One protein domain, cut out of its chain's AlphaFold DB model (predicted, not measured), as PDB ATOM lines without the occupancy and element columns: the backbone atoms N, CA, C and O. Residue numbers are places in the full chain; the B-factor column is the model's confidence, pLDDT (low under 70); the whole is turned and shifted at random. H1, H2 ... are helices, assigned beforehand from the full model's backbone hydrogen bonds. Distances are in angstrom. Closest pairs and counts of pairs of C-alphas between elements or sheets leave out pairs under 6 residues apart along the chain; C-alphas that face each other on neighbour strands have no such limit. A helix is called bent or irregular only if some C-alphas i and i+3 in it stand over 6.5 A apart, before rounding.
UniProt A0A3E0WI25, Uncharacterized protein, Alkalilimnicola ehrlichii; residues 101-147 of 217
ATOM      1  N   THR A 101     280.723 297.453 334.779       96.38
ATOM      2  CA  THR A 101     281.587 297.257 333.609       96.38
ATOM      3  C   THR A 101     282.574 298.415 333.460       96.38
ATOM      4  O   THR A 101     282.245 299.574 333.737       96.38
ATOM      5  N   ASP A 102     283.790 298.125 333.001       96.81
ATOM      6  CA  ASP A 102     284.829 299.153 332.888       96.81
ATOM      7  C   ASP A 102     284.520 300.161 331.788       96.81
ATOM      8  O   ASP A 102     284.679 301.362 332.006       96.81
ATOM      9  N   HIS A 103     283.942 299.708 330.671       95.62
ATOM     10  CA  HIS A 103     283.417 300.598 329.636       95.62
ATOM     11  C   HIS A 103     282.413 301.610 330.219       95.62
ATOM     12  O   HIS A 103     282.503 302.814 329.961       95.62
ATOM     13  N   PHE A 104     281.480 301.164 331.070       94.69
ATOM     14  CA  PHE A 104     280.530 302.072 331.711       94.69
ATOM     15  C   PHE A 104     281.212 303.042 332.686       94.69
ATOM     16  O   PHE A 104     280.903 304.234 332.694       94.69
ATOM     17  N   LYS A 105     282.167 302.571 333.498       94.50
ATOM     18  CA  LYS A 105     282.922 303.443 334.417       94.50
ATOM     19  C   LYS A 105     283.708 304.514 333.658       94.50
ATOM     20  O   LYS A 105     283.681 305.677 334.059       94.50
ATOM     21  N   GLN A 106     284.370 304.142 332.561       96.06
ATOM     22  CA  GLN A 106     285.153 305.055 331.725       96.06
ATOM     23  C   GLN A 106     284.263 306.097 331.044       96.06
ATOM     24  O   GLN A 106     284.502 307.296 331.188       96.06
ATOM     25  N   THR A 107     283.187 305.664 330.380       94.75
ATOM     26  CA  THR A 107     282.223 306.576 329.735       94.75
ATOM     27  C   THR A 107     281.543 307.501 330.745       94.75
ATOM     28  O   THR A 107     281.340 308.687 330.480       94.75
ATOM     29  N   ARG A 108     281.246 307.003 331.950       93.06
ATOM     30  CA  ARG A 108     280.724 307.833 333.037       93.06
ATOM     31  C   ARG A 108     281.748 308.856 333.520       93.06
ATOM     32  O   ARG A 108     281.384 310.012 333.732       93.06
ATOM     33  N   ARG A 109     283.013 308.461 333.688       94.75
ATOM     34  CA  ARG A 109     284.097 309.364 334.101       94.75
ATOM     35  C   ARG A 109     284.305 310.479 333.076       94.75
ATOM     36  O   ARG A 109     284.334 311.642 333.471       94.75
ATOM     37  N   SER A 110     284.379 310.151 331.785       95.88
ATOM     38  CA  SER A 110     284.554 311.147 330.718       95.88
ATOM     39  C   SER A 110     283.353 312.091 330.601       95.88
ATOM     40  O   SER A 110     283.516 313.292 330.397       95.88
ATOM     41  N   TYR A 111     282.130 311.590 330.797       93.25
ATOM     42  CA  TYR A 111     280.933 312.429 330.853       93.25
ATOM     43  C   TYR A 111     280.979 313.446 332.002       93.25
ATOM     44  O   TYR A 111     280.733 314.631 331.780       93.25
ATOM     45  N   LEU A 112     281.322 313.003 333.215       93.88
ATOM     46  CA  LEU A 112     281.426 313.891 334.377       93.88
ATOM     47  C   LEU A 112     282.542 314.928 334.211       93.88
ATOM     48  O   LEU A 112     282.359 316.081 334.597       93.88
ATOM     49  N   GLN A 113     283.660 314.534 333.602       95.19
ATOM     50  CA  GLN A 113     284.768 315.435 333.299       95.19
ATOM     51  C   GLN A 113     284.333 316.558 332.346       95.19
ATOM     52  O   GLN A 113     284.530 317.728 332.660       95.19
ATOM     53  N   ARG A 114     283.621 316.228 331.259       95.88
ATOM     54  CA  ARG A 114     283.077 317.236 330.329       95.88
ATOM     55  C   ARG A 114     282.117 318.213 331.004       95.88
ATOM     56  O   ARG A 114     282.117 319.395 330.676       95.88
ATOM     57  N   ILE A 115     281.293 317.740 331.942       93.25
ATOM     58  CA  ILE A 115     280.423 318.629 332.727       93.25
ATOM     59  C   ILE A 115     281.262 319.579 333.580       93.25
ATOM     60  O   ILE A 115     280.965 320.770 333.615       93.25
ATOM     61  N   LYS A 116     282.301 319.074 334.255       93.50
ATOM     62  CA  LYS A 116     283.186 319.894 335.091       93.50
ATOM     63  C   LYS A 116     283.853 320.996 334.267       93.50
ATOM     64  O   LYS A 116     283.757 322.160 334.632       93.50
ATOM     65  N   GLU A 117     284.426 320.634 333.126       95.19
ATOM     66  CA  GLU A 117     285.059 321.580 332.200       95.19
ATOM     67  C   GLU A 117     284.057 322.607 331.655       95.19
ATOM     68  O   GLU A 117     284.368 323.791 331.549       95.19
ATOM     69  N   ALA A 118     282.821 322.192 331.352       93.81
ATOM     70  CA  ALA A 118     281.769 323.115 330.926       93.81
ATOM     71  C   ALA A 118     281.369 324.106 332.034       93.81
ATOM     72  O   ALA A 118     281.086 325.265 331.740       93.81
ATOM     73  N   MET A 119     281.358 323.667 333.297       95.50
ATOM     74  CA  MET A 119     281.114 324.543 334.448       95.50
ATOM     75  C   MET A 119     282.272 325.520 334.691       95.50
ATOM     76  O   MET A 119     282.026 326.651 335.090       95.50
ATOM     77  N   GLU A 120     283.515 325.104 334.451       93.81
ATOM     78  CA  GLU A 120     284.697 325.973 334.560       93.81
ATOM     79  C   GLU A 120     284.726 327.021 333.444       93.81
ATOM     80  O   GLU A 120     285.002 328.189 333.697       93.81
ATOM     81  N   ARG A 121     284.375 326.625 332.215       96.06
ATOM     82  CA  ARG A 121     284.373 327.516 331.048       96.06
ATOM     83  C   ARG A 121     283.240 328.544 331.075       96.06
ATOM     84  O   ARG A 121     283.395 329.626 330.520       96.06
ATOM     85  N   ASN A 122     282.087 328.197 331.648       96.06
ATOM     86  CA  ASN A 122     280.896 329.043 331.627       96.06
ATOM     87  C   ASN A 122     280.268 329.162 333.035       96.06
ATOM     88  O   ASN A 122     279.535 328.259 333.463       96.06
ATOM     89  N   PRO A 123     280.498 330.290 333.735       94.31
ATOM     90  CA  PRO A 123     279.930 330.551 335.057       94.31
ATOM     91  C   PRO A 123     278.396 330.544 335.094       94.31
ATOM     92  O   PRO A 123     277.818 329.997 336.034       94.31
ATOM     93  N   ASP A 124     277.717 331.056 334.062       95.69
ATOM     94  CA  ASP A 124     276.247 331.057 333.991       95.69
ATOM     95  C   ASP A 124     275.690 329.636 333.883       95.69
ATOM     96  O   ASP A 124     274.665 329.290 334.480       95.69
ATOM     97  N   TYR A 125     276.368 328.779 333.117       93.25
ATOM     98  CA  TYR A 125     276.036 327.360 333.052       93.25
ATOM     99  C   TYR A 125     276.252 326.685 334.408       93.25
ATOM    100  O   TYR A 125     275.380 325.941 334.866       93.25
ATOM    101  N   ALA A 126     277.370 326.972 335.082       94.62
ATOM    102  CA  ALA A 126     277.632 326.460 336.421       94.62
ATOM    103  C   ALA A 126     276.538 326.881 337.409       94.62
ATOM    104  O   ALA A 126     276.046 326.042 338.168       94.62
ATOM    105  N   GLU A 127     276.098 328.138 337.354       94.62
ATOM    106  CA  GLU A 127     275.058 328.644 338.242       94.62
ATOM    107  C   GLU A 127     273.698 328.001 337.961       94.62
ATOM    108  O   GLU A 127     273.021 327.563 338.891       94.62
ATOM    109  N   LYS A 128     273.338 327.780 336.690       94.94
ATOM    110  CA  LYS A 128     272.138 327.003 336.324       94.94
ATOM    111  C   LYS A 128     272.166 325.582 336.894       94.94
ATOM    112  O   LYS A 128     271.128 325.059 337.312       94.94
ATOM    113  N   ILE A 129     273.333 324.933 336.911       92.56
ATOM    114  CA  ILE A 129     273.492 323.600 337.507       92.56
ATOM    115  C   ILE A 129     273.349 323.662 339.032       92.56
ATOM    116  O   ILE A 129     272.610 322.851 339.599       92.56
ATOM    117  N   ARG A 130     273.998 324.624 339.699       92.81
ATOM    118  CA  ARG A 130     273.898 324.808 341.157       92.81
ATOM    119  C   ARG A 130     272.476 325.141 341.590       92.81
ATOM    120  O   ARG A 130     271.979 324.544 342.540       92.81
ATOM    121  N   GLU A 131     271.786 326.023 340.878       94.12
ATOM    122  CA  GLU A 131     270.394 326.375 341.164       94.12
ATOM    123  C   GLU A 131     269.474 325.157 341.026       94.12
ATOM    124  O   GLU A 131     268.670 324.873 341.913       94.12
ATOM    125  N   ARG A 132     269.662 324.331 339.988       93.81
ATOM    126  CA  ARG A 132     268.928 323.063 339.859       93.81
ATOM    127  C   ARG A 132     269.169 322.131 341.051       93.81
ATOM    128  O   ARG A 132     268.230 321.481 341.513       93.81
ATOM    129  N   GLN A 133     270.403 322.060 341.555       92.44
ATOM    130  CA  GLN A 133     270.732 321.276 342.749       92.44
ATOM    131  C   GLN A 133     270.059 321.848 344.004       92.44
ATOM    132  O   GLN A 133     269.440 321.089 344.750       92.44
ATOM    133  N   ARG A 134     270.095 323.174 344.197       94.19
ATOM    134  CA  ARG A 134     269.410 323.866 345.301       94.19
ATOM    135  C   ARG A 134     267.904 323.599 345.275       94.19
ATOM    136  O   ARG A 134     267.326 323.230 346.295       94.19
ATOM    137  N   GLN A 135     267.269 323.691 344.109       94.81
ATOM    138  CA  GLN A 135     265.846 323.386 343.942       94.81
ATOM    139  C   GLN A 135     265.522 321.921 344.247       94.81
ATOM    140  O   GLN A 135     264.536 321.636 344.931       94.81
ATOM    141  N   ALA A 136     266.345 320.982 343.773       91.38
ATOM    142  CA  ALA A 136     266.173 319.564 344.074       91.38
ATOM    143  C   ALA A 136     266.288 319.291 345.583       91.38
ATOM    144  O   ALA A 136     265.454 318.576 346.140       91.38
ATOM    145  N   GLN A 137     267.259 319.917 346.254       92.00
ATOM    146  CA  GLN A 137     267.432 319.815 347.700       92.00
ATOM    147  C   GLN A 137     266.230 320.385 348.457       92.00
ATOM    148  O   GLN A 137     265.717 319.715 349.346       92.00
ATOM    149  N   ARG A 138     265.723 321.565 348.073       94.56
ATOM    150  CA  ARG A 138     264.514 322.158 348.677       94.56
ATOM    151  C   ARG A 138     263.299 321.241 348.539       94.56
ATOM    152  O   ARG A 138     262.586 321.020 349.510       94.56
ATOM    153  N   ARG A 139     263.083 320.660 347.353       94.38
ATOM    154  CA  ARG A 139     261.976 319.715 347.110       94.38
ATOM    155  C   ARG A 139     262.107 318.449 347.949       94.38
ATOM    156  O   ARG A 139     261.109 317.959 348.472       94.38
ATOM    157  N   TRP A 140     263.322 317.920 348.070       90.44
ATOM    158  CA  TRP A 140     263.601 316.755 348.902       90.44
ATOM    159  C   TRP A 140     263.380 317.056 350.386       90.44
ATOM    160  O   TRP A 140     262.716 316.282 351.070       90.44
ATOM    161  N   GLN A 141     263.852 318.212 350.852       90.50
ATOM    162  CA  GLN A 141     263.666 318.668 352.225       90.50
ATOM    163  C   GLN A 141     262.177 318.833 352.553       90.50
ATOM    164  O   GLN A 141     261.691 318.207 353.482       90.50
ATOM    165  N   ALA A 142     261.415 319.529 351.705       93.56
ATOM    166  CA  ALA A 142     259.968 319.673 351.866       93.56
ATOM    167  C   ALA A 142     259.201 318.336 351.805       93.56
ATOM    168  O   ALA A 142     258.081 318.230 352.302       93.56
ATOM    169  N   LYS A 143     259.756 317.306 351.153       92.88
ATOM    170  CA  LYS A 143     259.194 315.949 351.191       92.88
ATOM    171  C   LYS A 143     259.468 315.285 352.540       92.88
ATOM    172  O   LYS A 143     258.544 314.733 353.118       92.88
ATOM    173  N   ILE A 144     260.708 315.358 353.021       93.00
ATOM    174  CA  ILE A 144     261.110 314.835 354.332       93.00
ATOM    175  C   ILE A 144     260.320 315.505 355.455       93.00
ATOM    176  O   ILE A 144     259.835 314.822 356.344       93.00
ATOM    177  N   ASP A 145     260.168 316.825 355.418       89.94
ATOM    178  CA  ASP A 145     259.544 317.565 356.517       89.94
ATOM    179  C   ASP A 145     258.047 317.261 356.658       89.94
ATOM    180  O   ASP A 145     257.516 317.324 357.764       89.94
ATOM    181  N   ARG A 146     257.377 316.884 355.561       94.19
ATOM    182  CA  ARG A 146     255.962 316.484 355.564       94.19
ATOM    183  C   ARG A 146     255.720 315.053 356.040       94.19
ATOM    184  O   ARG A 146     254.598 314.738 356.416       94.19
ATOM    185  N   ASP A 147     256.729 314.189 355.988       94.19
ATOM    186  CA  ASP A 147     256.597 312.758 356.258       94.19
ATOM    187  C   ASP A 147     257.485 312.368 357.448       94.19
ATOM    188  O   ASP A 147     258.708 312.244 357.341       94.19
TER     189      ASP A 147
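This is residues 101 to 147 of the 217 residues of an uncharacterized protein of Alkalilimnicola ehrlichii (UniProt A0A3E0WI25). Two long helices, H1 and then H2, meet at their ends and make an open, flat V, with the tight link at Asn 122 at its point. Beyond this corner the two arms part: residues 101 to 114, of which 102 to 114 belong to H1, and residues 131 to 147, of which 131 to 146 belong to H2, stand free. The printed part has 47 residues, with two named helices and no named strand, and its class is all helix. It is extended, with a radius of gyration of the C-alphas of 15.0 A, and it spans 41 by 32 by 7 A.

H1, residues 102 to 121, and H2, residues 123 to 146, touch only at the corner by their link. H1 touches H2 with residues 118 to 120 alone, and H2 touches H1 with residues 125 to 126 alone. Their closest C-alphas, those of Met 119 and Ala 126, are 4.4 A apart. The helices stand at a steep tilt of 67 degrees and run opposite ways. Their centres are 21.2 A apart. Each O i to N i+4 pair inside H1 is within hydrogen-bond range, and in H2 19 of 20 are.

H1 begins at C-alpha 102, at (284.829, 299.153, 332.888), and measures 28.4 A from first to last C-alpha, ending at C-alpha 121, at (284.373, 327.516, 331.048). H2, the longest helix with 24 residues, measures 34.5 A and ends at C-alpha 146, at (255.962, 316.484, 355.564). Neither helix is bent or irregular.

The two C-alphas farthest apart, those of His 103 and Arg 146, are 41.0 A apart. The printed part has no cut and no long link. The mean pLDDT of the printed part is 94.1, and no printed residue is under 70.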